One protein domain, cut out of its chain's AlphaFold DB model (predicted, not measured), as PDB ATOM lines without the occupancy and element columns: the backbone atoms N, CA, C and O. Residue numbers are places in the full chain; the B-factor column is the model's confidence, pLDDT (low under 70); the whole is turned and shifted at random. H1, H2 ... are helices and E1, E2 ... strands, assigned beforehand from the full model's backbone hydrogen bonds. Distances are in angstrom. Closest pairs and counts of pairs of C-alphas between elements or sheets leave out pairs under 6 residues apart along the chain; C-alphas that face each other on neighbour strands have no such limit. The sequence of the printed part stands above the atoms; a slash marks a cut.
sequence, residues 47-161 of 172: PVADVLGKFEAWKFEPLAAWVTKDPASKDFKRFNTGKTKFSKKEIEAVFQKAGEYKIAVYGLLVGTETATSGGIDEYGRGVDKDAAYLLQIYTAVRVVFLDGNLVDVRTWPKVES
ATOM      1  N   PRO A  47      72.855 107.202 164.711       93.25
ATOM      2  CA  PRO A  47      73.424 108.095 165.707       93.25
ATOM      3  C   PRO A  47      74.811 107.629 166.168       93.25
ATOM      4  O   PRO A  47      75.143 106.445 166.108       93.25
ATOM      5  N   VAL A  48      75.602 108.569 166.698       91.31
ATOM      6  CA  VAL A  48      76.950 108.311 167.244       91.31
ATOM      7  C   VAL A  48      76.975 107.113 168.198       91.31
ATOM      8  O   VAL A  48      77.846 106.263 168.053       91.31
ATOM      9  N   ALA A  49      76.032 107.018 169.141       90.38
ATOM     10  CA  ALA A  49      76.029 105.967 170.164       90.38
ATOM     11  C   ALA A  49      76.003 104.547 169.566       90.38
ATOM     12  O   ALA A  49      76.806 103.702 169.960       90.38
ATOM     13  N   ASP A  50      75.151 104.313 168.563       89.94
ATOM     14  CA  ASP A  50      75.039 103.016 167.882       89.94
ATOM     15  C   ASP A  50      76.356 102.642 167.190       89.94
ATOM     16  O   ASP A  50      76.798 101.493 167.228       89.94
ATOM     17  N   VAL A  51      76.993 103.630 166.560       90.38
ATOM     18  CA  VAL A  51      78.248 103.452 165.827       90.38
ATOM     19  C   VAL A  51      79.413 103.193 166.785       90.38
ATOM     20  O   VAL A  51      80.231 102.315 166.519       90.38
ATOM     21  N   LEU A  52      79.481 103.896 167.919       88.88
ATOM     22  CA  LEU A  52      80.526 103.691 168.930       88.88
ATOM     23  C   LEU A  52      80.489 102.283 169.532       88.88
ATOM     24  O   LEU A  52      81.547 101.678 169.699       88.88
ATOM     25  N   GLY A  53      79.299 101.710 169.744       88.44
ATOM     26  CA  GLY A  53      79.170 100.329 170.222       88.44
ATOM     27  C   GLY A  53      79.847  99.296 169.306       88.44
ATOM     28  O   GLY A  53      80.325  98.263 169.777       88.44
ATOM     29  N   LYS A  54      79.962  99.576 167.998       89.12
ATOM     30  CA  LYS A  54      80.711  98.720 167.064       89.12
ATOM     31  C   LYS A  54      82.217  98.837 167.242       89.12
ATOM     32  O   LYS A  54      82.904  97.820 167.214       89.12
ATOM     33  N   PHE A  55      82.731 100.046 167.447       87.31
ATOM     34  CA  PHE A  55      84.161 100.251 167.681       87.31
ATOM     35  C   PHE A  55      84.630  99.535 168.953       87.31
ATOM     36  O   PHE A  55      85.667  98.875 168.923       87.31
ATOM     37  N   GLU A  56      83.832  99.570 170.022       84.69
ATOM     38  CA  GLU A  56      84.125  98.844 171.266       84.69
ATOM     39  C   GLU A  56      84.139  97.324 171.066       84.69
ATOM     40  O   GLU A  56      85.091  96.656 171.476       84.69
ATOM     41  N   ALA A  57      83.136  96.769 170.373       84.81
ATOM     42  CA  ALA A  57      83.055  95.330 170.102       84.81
ATOM     43  C   ALA A  57      84.276  94.804 169.326       84.81
ATOM     44  O   ALA A  57      84.762  93.701 169.584       84.81
ATOM     45  N   TRP A  58      84.795  95.616 168.405       82.69
ATOM     46  CA  TRP A  58      85.968  95.303 167.592       82.69
ATOM     47  C   TRP A  58      87.299  95.755 168.219       82.69
ATOM     48  O   TRP A  58      88.348  95.539 167.614       82.69
ATOM     49  N   LYS A  59      87.283  96.329 169.433       86.62
ATOM     50  CA  LYS A  59      88.463  96.824 170.172       86.62
ATOM     51  C   LYS A  59      89.266  97.897 169.434       86.62
ATOM     52  O   LYS A  59      90.492  97.937 169.510       86.62
ATOM     53  N   PHE A  60      88.577  98.759 168.703       87.25
ATOM     54  CA  PHE A  60      89.192  99.951 168.145       87.25
ATOM     55  C   PHE A  60      89.377 101.017 169.224       87.25
ATOM     56  O   PHE A  60      88.482 101.273 170.027       87.25
ATOM     57  N   GLU A  61      90.512 101.701 169.183       87.38
ATOM     58  CA  GLU A  61      90.855 102.781 170.101       87.38
ATOM     59  C   GLU A  61      90.813 104.138 169.385       87.38
ATOM     60  O   GLU A  61      91.135 104.220 168.195       87.38
ATOM     61  N   PRO A  62      90.408 105.225 170.064       89.06
ATOM     62  CA  PRO A  62      90.416 106.555 169.472       89.06
ATOM     63  C   PRO A  62      91.857 107.054 169.297       89.06
ATOM     64  O   PRO A  62      92.585 107.226 170.271       89.06
ATOM     65  N   LEU A  63      92.251 107.351 168.059       86.69
ATOM     66  CA  LEU A  63      93.577 107.891 167.736       86.69
ATOM     67  C   LEU A  63      93.563 109.419 167.635       86.69
ATOM     68  O   LEU A  63      94.478 110.099 168.098       86.69
ATOM     69  N   ALA A  64      92.521 109.973 167.020       88.00
ATOM     70  CA  ALA A  64      92.345 111.412 166.872       88.00
ATOM     71  C   ALA A  64      90.862 111.757 166.749       88.00
ATOM     72  O   ALA A  64      90.098 111.015 166.138       88.00
ATOM     73  N   ALA A  65      90.458 112.906 167.280       89.94
ATOM     74  CA  ALA A  65      89.113 113.430 167.097       89.94
ATOM     75  C   ALA A  65      89.139 114.956 167.058       89.94
ATOM     76  O   ALA A  65      89.897 115.593 167.790       89.94
ATOM     77  N   TRP A  66      88.319 115.541 166.195       91.75
ATOM     78  CA  TRP A  66      88.149 116.984 166.099       91.75
ATOM     79  C   TRP A  66      86.775 117.333 165.536       91.75
ATOM     80  O   TRP A  66      86.057 116.495 164.984       91.75
ATOM     81  N   VAL A  67      86.406 118.599 165.685       92.44
ATOM     82  CA  VAL A  67      85.133 119.141 165.214       92.44
ATOM     83  C   VAL A  67      85.413 120.264 164.231       92.44
ATOM     84  O   VAL A  67      86.369 121.023 164.395       92.44
ATOM     85  N   THR A  68      84.593 120.373 163.195       93.31
ATOM     86  CA  THR A  68      84.629 121.499 162.267       93.31
ATOM     87  C   THR A  68      83.225 121.862 161.803       93.31
ATOM     88  O   THR A  68      82.347 121.011 161.702       93.31
ATOM     89  N   LYS A  69      83.020 123.138 161.485       93.56
ATOM     90  CA  LYS A  69      81.843 123.626 160.746       93.56
ATOM     91  C   LYS A  69      82.204 124.073 159.330       93.56
ATOM     92  O   LYS A  69      81.322 124.306 158.515       93.56
ATOM     93  N   ASP A  70      83.502 124.198 159.053       90.62
ATOM     94  CA  ASP A  70      84.029 124.721 157.801       90.62
ATOM     95  C   ASP A  70      85.316 123.970 157.405       90.62
ATOM     96  O   ASP A  70      86.346 124.091 158.090       90.62
ATOM     97  N   PRO A  71      85.308 123.205 156.299       88.62
ATOM     98  CA  PRO A  71      86.502 122.531 155.795       88.62
ATOM     99  C   PRO A  71      87.561 123.496 155.221       88.62
ATOM    100  O   PRO A  71      88.695 123.084 154.969       88.62
ATOM    101  N   ALA A  72      87.251 124.781 155.016       89.12
ATOM    102  CA  ALA A  72      88.223 125.795 154.596       89.12
ATOM    103  C   ALA A  72      88.999 126.425 155.769       89.12
ATOM    104  O   ALA A  72      90.046 127.056 155.539       89.12
ATOM    105  N   SER A  73      88.527 126.218 157.004       90.31
ATOM    106  CA  SER A  73      89.110 126.785 158.221       90.31
ATOM    107  C   SER A  73      90.573 126.374 158.427       90.31
ATOM    108  O   SER A  73      91.030 125.301 158.015       90.31
ATOM    109  N   LYS A  74      91.340 127.249 159.090       89.62
ATOM    110  CA  LYS A  74      92.741 126.966 159.442       89.62
ATOM    111  C   LYS A  74      92.854 125.745 160.357       89.62
ATOM    112  O   LYS A  74      93.761 124.938 160.167       89.62
ATOM    113  N   ASP A  75      91.913 125.586 161.284       86.50
ATOM    114  CA  ASP A  75      91.896 124.460 162.217       86.50
ATOM    115  C   ASP A  75      91.647 123.138 161.495       86.50
ATOM    116  O   ASP A  75      92.406 122.189 161.690       86.50
ATOM    117  N   PHE A  76      90.683 123.087 160.569       89.25
ATOM    118  CA  PHE A  76      90.484 121.893 159.750       89.25
ATOM    119  C   PHE A  76      91.752 121.528 158.976       89.25
ATOM    120  O   PHE A  76      92.180 120.377 159.005       89.25
ATOM    121  N   LYS A  77      92.405 122.504 158.334       89.56
ATOM    122  CA  LYS A  77      93.652 122.271 157.584       89.56
ATOM    123  C   LYS A  77      94.785 121.751 158.467       89.56
ATOM    124  O   LYS A  77      95.567 120.923 158.009       89.56
ATOM    125  N   ARG A  78      94.863 122.199 159.724       86.62
ATOM    126  CA  ARG A  78      95.850 121.725 160.704       86.62
ATOM    127  C   ARG A  78      95.667 120.238 161.020       86.62
ATOM    128  O   ARG A  78      96.652 119.504 161.058       86.62
ATOM    129  N   PHE A  79      94.427 119.795 161.220       85.81
ATOM    130  CA  PHE A  79      94.123 118.392 161.526       85.81
ATOM    131  C   PHE A  79      94.067 117.502 160.275       85.81
ATOM    132  O   PHE A  79      94.361 116.312 160.357       85.81
ATOM    133  N   ASN A  80      93.784 118.074 159.101       88.62
ATOM    134  CA  ASN A  80      93.705 117.367 157.823       88.62
ATOM    135  C   ASN A  80      95.086 117.090 157.191       88.62
ATOM    136  O   ASN A  80      95.376 117.469 156.053       88.62
ATOM    137  N   THR A  81      95.959 116.432 157.947       86.25
ATOM    138  CA  THR A  81      97.326 116.063 157.554       86.25
ATOM    139  C   THR A  81      97.522 114.544 157.622       86.25
ATOM    140  O   THR A  81      96.616 113.819 158.015       86.25
ATOM    141  N   GLY A  82      98.668 114.029 157.171       86.50
ATOM    142  CA  GLY A  82      98.943 112.585 157.188       86.50
ATOM    143  C   GLY A  82      98.214 111.784 156.098       86.50
ATOM    144  O   GLY A  82      97.788 112.322 155.071       86.50
ATOM    145  N   LYS A  83      98.112 110.473 156.312       88.31
ATOM    146  CA  LYS A  83      97.603 109.469 155.365       88.31
ATOM    147  C   LYS A  83      96.088 109.306 155.414       88.31
ATOM    148  O   LYS A  83      95.476 109.035 154.385       88.31
ATOM    149  N   THR A  84      95.477 109.537 156.575       89.19
ATOM    150  CA  THR A  84      94.015 109.476 156.768       89.19
ATOM    151  C   THR A  84      93.316 110.815 156.498       89.19
ATOM    152  O   THR A  84      92.146 110.993 156.844       89.19
ATOM    153  N   LYS A  85      94.012 111.772 155.867       92.50
ATOM    154  CA  LYS A  85      93.456 113.072 155.472       92.50
ATOM    155  C   LYS A  85      92.329 112.932 154.444       92.50
ATOM    156  O   LYS A  85      92.284 111.984 153.663       92.50
ATOM    157  N   PHE A  86      91.435 113.909 154.408       93.75
ATOM    158  CA  PHE A  86      90.493 114.114 153.321       93.75
ATOM    159  C   PHE A  86      91.221 114.675 152.099       93.75
ATOM    160  O   PHE A  86      91.919 115.693 152.169       93.75
ATOM    161  N   SER A  87      91.031 114.021 150.961       93.25
ATOM    162  CA  SER A  87      91.327 114.579 149.647       93.25
ATOM    163  C   SER A  87      90.341 115.691 149.289       93.25
ATOM    164  O   SER A  87      89.247 115.781 149.844       93.25
ATOM    165  N   LYS A  88      90.698 116.517 148.300       92.69
ATOM    166  CA  LYS A  88      89.816 117.580 147.803       92.69
ATOM    167  C   LYS A  88      88.439 117.047 147.372       92.69
ATOM    168  O   LYS A  88      87.426 117.617 147.750       92.69
ATOM    169  N   LYS A  89      88.414 115.907 146.667       94.31
ATOM    170  CA  LYS A  89      87.173 115.254 146.217       94.31
ATOM    171  C   LYS A  89      86.305 114.776 147.383       94.31
ATOM    172  O   LYS A  89      85.091 114.896 147.328       94.31
ATOM    173  N   GLU A  90      86.918 114.247 148.443       93.62
ATOM    174  CA  GLU A  90      86.168 113.852 149.642       93.62
ATOM    175  C   GLU A  90      85.592 115.057 150.369       93.62
ATOM    176  O   GLU A  90      84.471 114.983 150.854       93.62
ATOM    177  N   ILE A  91      86.329 116.170 150.429       93.94
ATOM    178  CA  ILE A  91      85.817 117.393 151.051       93.94
ATOM    179  C   ILE A  91      84.544 117.852 150.324       93.94
ATOM    180  O   ILE A  91      83.528 118.111 150.961       93.94
ATOM    181  N   GLU A  92      84.580 117.876 148.992       93.06
ATOM    182  CA  GLU A  92      83.435 118.241 148.147       93.06
ATOM    183  C   GLU A  92      82.257 117.254 148.264       93.06
ATOM    184  O   GLU A  92      81.105 117.648 148.095       93.06
ATOM    185  N   ALA A  93      82.518 115.977 148.559       93.12
ATOM    186  CA  ALA A  93      81.482 114.955 148.708       93.12
ATOM    187  C   ALA A  93      80.853 114.929 150.112       93.12
ATOM    188  O   ALA A  93      79.641 114.776 150.243       93.12
ATOM    189  N   VAL A  94      81.664 115.072 151.161       93.12
ATOM    190  CA  VAL A  94      81.238 114.893 152.559       93.12
ATOM    191  C   VAL A  94      80.676 116.185 153.151       93.12
ATOM    192  O   VAL A  94      79.674 116.142 153.859       93.12
ATOM    193  N   PHE A  95      81.271 117.340 152.842       93.81
ATOM    194  CA  PHE A  95      80.951 118.618 153.495       93.81
ATOM    195  C   PHE A  95      79.940 119.461 152.704       93.81
ATOM    196  O   PHE A  95      80.029 120.686 152.662       93.81
ATOM    197  N   GLN A  96      78.972 118.813 152.051       90.19
ATOM    198  CA  GLN A  96      77.984 119.490 151.198       90.19
ATOM    199  C   GLN A  96      76.909 120.242 151.986       90.19
ATOM    200  O   GLN A  96      76.311 121.189 151.478       90.19
ATOM    201  N   LYS A  97      76.625 119.798 153.212       91.69
ATOM    202  CA  LYS A  97      75.578 120.370 154.064       91.69
ATOM    203  C   LYS A  97      76.197 121.275 155.123       91.69
ATOM    204  O   LYS A  97      77.250 120.959 155.670       91.69
ATOM    205  N   ALA A  98      75.533 122.380 155.444       90.69
ATOM    206  CA  ALA A  98      75.901 123.168 156.613       90.69
ATOM    207  C   ALA A  98      75.540 122.394 157.891       90.69
ATOM    208  O   ALA A  98      74.481 121.772 157.946       90.69
ATOM    209  N   GLY A  99      76.409 122.443 158.897       92.56
ATOM    210  CA  GLY A  99      76.196 121.791 160.187       92.56
ATOM    211  C   GLY A  99      77.511 121.548 160.917       92.56
ATOM    212  O   GLY A  99      78.581 121.969 160.462       92.56
ATOM    213  N   GLU A 100      77.433 120.906 162.078       94.50
ATOM    214  CA  GLU A 100      78.621 120.557 162.854       94.50
ATOM    215  C   GLU A 100      79.102 119.151 162.493       94.50
ATOM    216  O   GLU A 100      78.422 118.152 162.742       94.50
ATOM    217  N   TYR A 101      80.307 119.082 161.929       95.94
ATOM    218  CA  TYR A 101      80.967 117.832 161.591       95.94
ATOM    219  C   TYR A 101      81.874 117.392 162.732       95.94
ATOM    220  O   TYR A 101      82.842 118.077 163.071       95.94
ATOM    221  N   LYS A 102      81.602 116.213 163.286       95.06
ATOM    222  CA  LYS A 102      82.480 115.529 164.240       95.06
ATOM    223  C   LYS A 102      83.243 114.452 163.493       95.06
ATOM    224  O   LYS A 102      82.640 113.553 162.912       95.06
ATOM    225  N   ILE A 103      84.562 114.556 163.489       93.81
ATOM    226  CA  ILE A 103      85.442 113.651 162.759       93.81
ATOM    227  C   ILE A 103      86.298 112.916 163.778       93.81
ATOM    228  O   ILE A 103      86.886 113.538 164.663       93.81
ATOM    229  N   ALA A 104      86.379 111.599 163.642       92.12
ATOM    230  CA  ALA A 104      87.228 110.772 164.482       92.12
ATOM    231  C   ALA A 104      87.966 109.737 163.638       92.12
ATOM    232  O   ALA A 104      87.426 109.212 162.663       92.12
ATOM    233  N   VAL A 105      89.204 109.452 164.025       91.81
ATOM    234  CA  VAL A 105      90.003 108.344 163.518       91.81
ATOM    235  C   VAL A 105      90.204 107.357 164.654       91.81
ATOM    236  O   VAL A 105      90.730 107.712 165.706       91.81
ATOM    237  N   TYR A 106      89.796 106.124 164.410       90.38
ATOM    238  CA  TYR A 106      89.974 104.985 165.291       90.38
ATOM    239  C   TYR A 106      91.031 104.045 164.726       90.38
ATOM    240  O   TYR A 106      91.202 103.966 163.509       90.38
ATOM    241  N   GLY A 107      91.725 103.323 165.597       89.44
ATOM    242  CA  GLY A 107      92.770 102.374 165.244       89.44
ATOM    243  C   GLY A 107      92.592 101.042 165.949       89.44
ATOM    244  O   GLY A 107      92.354 101.005 167.148       89.44
ATOM    245  N   LEU A 108      92.757  99.951 165.212       89.19
ATOM    246  CA  LEU A 108      92.971  98.619 165.763       89.19
ATOM    247  C   LEU A 108      94.453  98.284 165.603       89.19
ATOM    248  O   LEU A 108      94.956  98.285 164.478       89.19
ATOM    249  N   LEU A 109      95.160  98.047 166.708       86.69
ATOM    250  CA  LEU A 109      96.583  97.707 166.674       86.69
ATOM    251  C   LEU A 109      96.768  96.337 166.007       86.69
ATOM    252  O   LEU A 109      96.241  95.333 166.480       86.69
ATOM    253  N   VAL A 110      97.532  96.296 164.917       86.69
ATOM    254  CA  VAL A 110      97.803  95.072 164.143       86.69
ATOM    255  C   VAL A 110      99.281  94.687 164.121       86.69
ATOM    256  O   VAL A 110      99.629  93.607 163.651       86.69
ATOM    257  N   GLY A 111     100.160  95.546 164.638       83.62
ATOM    258  CA  GLY A 111     101.577  95.236 164.772       83.62
ATOM    259  C   GLY A 111     102.391  96.374 165.369       83.62
ATOM    260  O   GLY A 111     101.906  97.489 165.559       83.62
ATOM    261  N   THR A 112     103.657  96.080 165.641       82.06
ATOM    262  CA  THR A 112     104.654  97.049 166.100       82.06
ATOM    263  C   THR A 112     105.959  96.820 165.349       82.06
ATOM    264  O   THR A 112     106.415  95.681 165.258       82.06
ATOM    265  N   GLU A 113     106.572  97.882 164.847       73.62
ATOM    266  CA  GLU A 113     107.893  97.879 164.215       73.62
ATOM    267  C   GLU A 113     108.854  98.746 165.045       73.62
ATOM    268  O   GLU A 113     108.458  99.748 165.637       73.62
ATOM    269  N   THR A 114     110.127  98.370 165.121       66.88
ATOM    270  CA  THR A 114     111.174  99.201 165.731       66.88
ATOM    271  C   THR A 114     111.883  99.995 164.646       66.88
ATOM    272  O   THR A 114     112.434  99.401 163.722       66.88
ATOM    273  N   ALA A 115     111.917 101.319 164.780       63.28
ATOM    274  CA  ALA A 115     112.682 102.197 163.903       63.28
ATOM    275  C   ALA A 115     113.764 102.928 164.699       63.28
ATOM    276  O   ALA A 115     113.507 103.451 165.783       63.28
ATOM    277  N   THR A 116     114.970 102.993 164.148       61.19
ATOM    278  CA  THR A 116     116.089 103.768 164.693       61.19
ATOM    279  C   THR A 116     116.283 105.014 163.843       61.19
ATOM    280  O   THR A 116     116.450 104.912 162.629       61.19
ATOM    281  N   SER A 117     116.264 106.194 164.461       62.88
ATOM    282  CA  SER A 117     116.731 107.417 163.804       62.88
ATOM    283  C   SER A 117     118.110 107.782 164.342       62.88
ATOM    284  O   SER A 117     118.234 108.019 165.546       62.88
ATOM    285  N   GLY A 118     119.093 107.868 163.447       57.00
ATOM    286  CA  GLY A 118     120.427 108.402 163.709       57.00
ATOM    287  C   GLY A 118     120.827 109.342 162.574       57.00
ATOM    288  O   GLY A 118     120.590 109.039 161.402       57.00
ATOM    289  N   GLY A 119     121.368 110.511 162.911       56.25
ATOM    290  CA  GLY A 119     121.983 111.416 161.943       56.25
ATOM    291  C   GLY A 119     123.418 110.982 161.654       56.25
ATOM    292  O   GLY A 119     124.159 110.677 162.587       56.25
ATOM    293  N   ILE A 120     123.812 110.966 160.379       61.50
ATOM    294  CA  ILE A 120     125.201 110.761 159.948       61.50
ATOM    295  C   ILE A 120     125.726 112.113 159.449       61.50
ATOM    296  O   ILE A 120     125.045 112.763 158.653       61.50
ATOM    297  N   ASP A 121     126.889 112.559 159.927       69.06
ATOM    298  CA  ASP A 121     127.529 113.773 159.411       69.06
ATOM    299  C   ASP A 121     128.107 113.552 158.004       69.06
ATOM    300  O   ASP A 121     128.162 112.445 157.465       69.06
ATOM    301  N   GLU A 122     128.588 114.639 157.407       65.00
ATOM    302  CA  GLU A 122     129.298 114.634 156.123       65.00
ATOM    303  C   GLU A 122     130.580 113.774 156.112       65.00
ATOM    304  O   GLU A 122     131.125 113.495 155.044       65.00
ATOM    305  N   TYR A 123     131.041 113.307 157.278       74.75
ATOM    306  CA  TYR A 123     132.212 112.447 157.455       74.75
ATOM    307  C   TYR A 123     131.855 110.994 157.799       74.75
ATOM    308  O   TYR A 123     132.751 110.212 158.132       74.75
ATOM    309  N   GLY A 124     130.579 110.609 157.723       62.91
ATOM    310  CA  GLY A 124     130.146 109.239 157.991       62.91
ATOM    311  C   GLY A 124     130.093 108.867 159.476       62.91
ATOM    312  O   GLY A 124     130.015 107.680 159.795       62.91
ATOM    313  N   ARG A 125     130.159 109.834 160.398       65.00
ATOM    314  CA  ARG A 125     130.086 109.599 161.847       65.00
ATOM    315  C   ARG A 125     128.668 109.848 162.346       65.00
ATOM    316  O   ARG A 125     128.014 110.804 161.939       65.00
ATOM    317  N   GLY A 126     128.200 108.989 163.249       64.62
ATOM    318  CA  GLY A 126     126.931 109.204 163.945       64.62
ATOM    319  C   GLY A 126     127.007 110.456 164.820       64.62
ATOM    320  O   GLY A 126     127.895 110.558 165.666       64.62
ATOM    321  N   VAL A 127     126.105 111.410 164.595       58.28
ATOM    322  CA  VAL A 127     126.095 112.730 165.261       58.28
ATOM    323  C   VAL A 127     125.085 112.777 166.405       58.28
ATOM    324  O   VAL A 127     125.291 113.479 167.392       58.28
ATOM    325  N   ASP A 128     124.019 111.983 166.293       61.28
ATOM    326  CA  ASP A 128     122.948 111.884 167.280       61.28
ATOM    327  C   ASP A 128     123.002 110.544 168.021       61.28
ATOM    328  O   ASP A 128     123.423 109.525 167.472       61.28
ATOM    329  N   LYS A 129     122.525 110.519 169.273       56.75
ATOM    330  CA  LYS A 129     122.211 109.249 169.940       56.75
ATOM    331  C   LYS A 129     121.092 108.566 169.159       56.75
ATOM    332  O   LYS A 129     120.009 109.141 169.056       56.75
ATOM    333  N   ASP A 130     121.346 107.347 168.681       56.25
ATOM    334  CA  ASP A 130     120.329 106.508 168.050       56.25
ATOM    335  C   ASP A 130     119.108 106.416 168.963       56.25
ATOM    336  O   ASP A 130     119.141 105.831 170.050       56.25
ATOM    337  N   ALA A 131     118.018 107.036 168.530       56.00
ATOM    338  CA  ALA A 131     116.756 106.946 169.226       56.00
ATOM    339  C   ALA A 131     115.956 105.816 168.581       56.00
ATOM    340  O   ALA A 131     115.514 105.919 167.433       56.00
ATOM    341  N   ALA A 132     115.818 104.714 169.316       58.22
ATOM    342  CA  ALA A 132     114.914 103.637 168.960       58.22
ATOM    343  C   ALA A 132     113.489 104.048 169.347       58.22
ATOM    344  O   ALA A 132     113.205 104.311 170.516       58.22
ATOM    345  N   TYR A 133     112.595 104.097 168.368       66.06
ATOM    346  CA  TYR A 133     111.174 104.325 168.585       66.06
ATOM    347  C   TYR A 133     110.385 103.093 168.148       66.06
ATOM    348  O   TYR A 133     110.661 102.490 167.111       66.06
ATOM    349  N   LEU A 134     109.375 102.741 168.943       68.31
ATOM    350  CA  LEU A 134     108.365 101.761 168.563       68.31
ATOM    351  C   LEU A 134     107.308 102.458 167.701       68.31
ATOM    352  O   LEU A 134     106.583 103.340 168.165       68.31
ATOM    353  N   LEU A 135     107.232 102.067 166.434       76.56
ATOM    354  CA  LEU A 135     106.160 102.417 165.517       76.56
ATOM    355  C   LEU A 135     105.023 101.419 165.699       76.56
ATOM    356  O   LEU A 135     105.194 100.217 165.528       76.56
ATOM    357  N   GLN A 136     103.843 101.918 166.036       84.06
ATOM    358  CA  GLN A 136     102.644 101.095 166.079       84.06
ATOM    359  C   GLN A 136     101.944 101.140 164.731       84.06
ATOM    360  O   GLN A 136     101.794 102.205 164.127       84.06
ATOM    361  N   ILE A 137     101.502  99.974 164.281       86.19
ATOM    362  CA  ILE A 137     100.809  99.788 163.016       86.19
ATOM    363  C   ILE A 137      99.356  99.489 163.325       86.19
ATOM    364  O   ILE A 137      99.040  98.531 164.029       86.19
ATOM    365  N   TYR A 138      98.482 100.296 162.745       88.38
ATOM    366  CA  TYR A 138      97.047 100.219 162.925       88.38
ATOM    367  C   TYR A 138      96.342  99.875 161.617       88.38
ATOM    368  O   TYR A 138      96.713 100.353 160.541       88.38
ATOM    369  N   THR A 139      95.252  99.126 161.726       90.38
ATOM    370  CA  THR A 139      94.121  99.311 160.819       90.38
ATOM    371  C   THR A 139      93.353 100.530 161.298       90.38
ATOM    372  O   THR A 139      92.875 100.546 162.428       90.38
ATOM    373  N   ALA A 140      93.261 101.562 160.465       91.50
ATOM    374  CA  ALA A 140      92.626 102.822 160.827       91.50
ATOM    375  C   ALA A 140      91.260 102.969 160.157       91.50
ATOM    376  O   ALA A 140      91.082 102.601 158.994       91.50
ATOM    377  N   VAL A 141      90.316 103.579 160.863       92.56
ATOM    378  CA  VAL A 141      89.001 103.948 160.342       92.56
ATOM    379  C   VAL A 141      88.724 105.396 160.676       92.56
ATOM    380  O   VAL A 141      88.757 105.786 161.838       92.56
ATOM    381  N   ARG A 142      88.410 106.194 159.662       94.44
ATOM    382  CA  ARG A 142      87.890 107.544 159.837       94.44
ATOM    383  C   ARG A 142      86.381 107.504 159.702       94.44
ATOM    384  O   ARG A 142      85.866 106.993 158.711       94.44
ATOM    385  N   VAL A 143      85.701 108.091 160.672       94.88
ATOM    386  CA  VAL A 143      84.258 108.311 160.654       94.88
ATOM    387  C   VAL A 143      83.958 109.792 160.729       94.88
ATOM    388  O   VAL A 143      84.678 110.564 161.371       94.88
ATOM    389  N   VAL A 144      82.886 110.183 160.055       96.06
ATOM    390  CA  VAL A 144      82.386 111.552 160.051       96.06
ATOM    391  C   VAL A 144      80.922 111.530 160.419       96.06
ATOM    392  O   VAL A 144      80.126 110.838 159.784       96.06
ATOM    393  N   PHE A 145      80.573 112.327 161.416       96.44
ATOM    394  CA  PHE A 145      79.202 112.557 161.821       96.44
ATOM    395  C   PHE A 145      78.810 113.990 161.493       96.44
ATOM    396  O   PHE A 145      79.569 114.906 161.795       96.44
ATOM    397  N   LEU A 146      77.623 114.178 160.927       96.12
ATOM    398  CA  LEU A 146      76.985 115.479 160.759       96.12
ATOM    399  C   LEU A 146      75.791 115.539 161.703       96.12
ATOM    400  O   LEU A 146      74.923 114.665 161.650       96.12
ATOM    401  N   ASP A 147      75.779 116.534 162.587       92.81
ATOM    402  CA  ASP A 147      74.697 116.758 163.557       92.81
ATOM    403  C   ASP A 147      74.326 115.482 164.345       92.81
ATOM    404  O   ASP A 147      73.171 115.210 164.659       92.81
ATOM    405  N   GLY A 148      75.343 114.665 164.652       92.06
ATOM    406  CA  GLY A 148      75.207 113.435 165.434       92.06
ATOM    407  C   GLY A 148      74.897 112.159 164.645       92.06
ATOM    408  O   GLY A 148      74.815 111.104 165.269       92.06
ATOM    409  N   ASN A 149      74.787 112.215 163.315       94.75
ATOM    410  CA  ASN A 149      74.512 111.043 162.473       94.75
ATOM    411  C   ASN A 149      75.685 110.717 161.547       94.75
ATOM    412  O   ASN A 149      76.313 111.623 161.002       94.75
ATOM    413  N   LEU A 150      75.975 109.430 161.347       95.56
ATOM    414  CA  LEU A 150      77.089 108.978 160.508       95.56
ATOM    415  C   LEU A 150      76.849 109.329 159.033       95.56
ATOM    416  O   LEU A 150      75.836 108.928 158.460       95.56
ATOM    417  N   VAL A 151      77.790 110.032 158.403       95.50
ATOM    418  CA  VAL A 151      77.694 110.450 156.991       95.50
ATOM    419  C   VAL A 151      78.808 109.893 156.111       95.50
ATOM    420  O   VAL A 151      78.564 109.609 154.938       95.50
ATOM    421  N   ASP A 152      80.003 109.678 156.660       95.69
ATOM    422  CA  ASP A 152      81.141 109.135 155.914       95.69
ATOM    423  C   ASP A 152      81.951 108.154 156.760       95.69
ATOM    424  O   ASP A 152      82.087 108.319 157.977       95.69
ATOM    425  N   VAL A 153      82.488 107.137 156.087       94.06
ATOM    426  CA  VAL A 153      83.357 106.110 156.662       94.06
ATOM    427  C   VAL A 153      84.446 105.812 155.651       94.06
ATOM    428  O   VAL A 153      84.168 105.603 154.471       94.06
ATOM    429  N   ARG A 154      85.689 105.735 156.115       93.69
ATOM    430  CA  ARG A 154      86.803 105.279 155.290       93.69
ATOM    431  C   ARG A 154      87.776 104.458 156.109       93.69
ATOM    432  O   ARG A 154      88.080 104.824 157.241       93.69
ATOM    433  N   THR A 155      88.280 103.374 155.531       91.94
ATOM    434  CA  THR A 155      89.234 102.495 156.210       91.94
ATOM    435  C   THR A 155      90.576 102.447 155.495       91.94
ATOM    436  O   THR A 155      90.684 102.651 154.282       91.94
ATOM    437  N   TRP A 156      91.616 102.183 156.274       91.75
ATOM    438  CA  TRP A 156      92.967 101.937 155.805       91.75
ATOM    439  C   TRP A 156      93.502 100.702 156.528       91.75
ATOM    440  O   TRP A 156      93.587 100.709 157.756       91.75
ATOM    441  N   PRO A 157      93.908  99.651 155.802       87.69
ATOM    442  CA  PRO A 157      94.331  98.400 156.424       87.69
ATOM    443  C   PRO A 157      95.664  98.528 157.174       87.69
ATOM    444  O   PRO A 157      95.877  97.821 158.155       87.69
ATOM    445  N   LYS A 158      96.543  99.443 156.734       89.44
ATOM    446  CA  LYS A 158      97.857  99.703 157.339       89.44
ATOM    447  C   LYS A 158      98.157 101.205 157.397       89.44
ATOM    448  O   LYS A 158      98.363 101.845 156.359       89.44
ATOM    449  N   VAL A 159      98.221 101.753 158.606       87.81
ATOM    450  CA  VAL A 159      98.617 103.136 158.917       87.81
ATOM    451  C   VAL A 159      99.538 103.115 160.129       87.81
ATOM    452  O   VAL A 159      99.238 102.456 161.120       87.81
ATOM    453  N   GLU A 160     100.654 103.825 160.060       85.81
ATOM    454  CA  GLU A 160     101.532 103.981 161.222       85.81
ATOM    455  C   GLU A 160     101.015 105.080 162.155       85.81
ATOM    456  O   GLU A 160     100.412 106.057 161.708       85.81
ATOM    457  N   SER A 161     101.319 104.990 163.450       77.44
ATOM    458  CA  SER A 161     100.944 106.014 164.441       77.44
ATOM    459  C   SER A 161     101.427 107.432 164.093       77.44
ATOM    460  O   SER A 161     100.849 108.426 164.539       77.44
TER     461      SER A 161
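AT A GLANCE: This is residues 47 to 161 of the 172 residues of an uncharacterized protein of Acidobacteria bacterium (UniProt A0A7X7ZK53). A twisted sheet of four strands has H1 over one face and H2 and H3 toward the other, which they only graze. The hairpin of E2 and E3 runs on past the edge strands as a long arm, ending in a loop, residues 118 to 130. The 115 printed residues include three named helices and four named strands in the order H1 E1 H2 H3 E2 E3 E4, of mixed class. The antiparallel sheet runs E1 E2 E3 E4; the whole is loose, with a radius of gyration of the C-alphas of 18.1 A and spans of 57 by 35 by 19 A.

HOW THE PARTS SIT: H1, residues 48 to 57, is on the sheet; its closest C-alpha pair with E4, residues 149 to 160, is Val 48 and Asn 149, 6.0 A. E1, residues 61 to 68, is antiparallel to E2, residues 101 to 117, at 135 degrees; N 63 and O 105 are 2.8 A apart. H2, residues 74 to 79, grazes the sheet with residues 75 to 79; its closest C-alpha pair with E1 is Phe 76 and Thr 68, 6.4 A. H3, residues 88 to 94, grazes it with residues 90 to 94; the C-alphas of Val 94 and Asp 152 of E4 are its closest pair, 6.7 A. E2, E3, residues 131 to 146, and E4 form a meander, each strand the antiparallel neighbour of the one before; N 106 and O 141 are 2.8 A apart, N 142 and O 154 2.8 A. In H2 and H3 every O i to N i+4 pair is within hydrogen-bond range; in H1, 4 of 6.

IN THESE COORDINATES: H1 begins at C-alpha 48, (76.950, 108.311, 167.244). E2 measures 37.3 A and bends by 93 degrees at residue 114; E3 measures 41.5 A. E4, 28.0 A, ends at C-alpha 160, (101.532, 103.981, 161.222).

THE WHOLE: The C-alphas farthest apart, of Pro 47 and Tyr 123, are 59.5 A apart. The printed part has no cut. The link E2 to E3 is long. Residues 114 to 122 and 124 to 134 have pLDDT under 70.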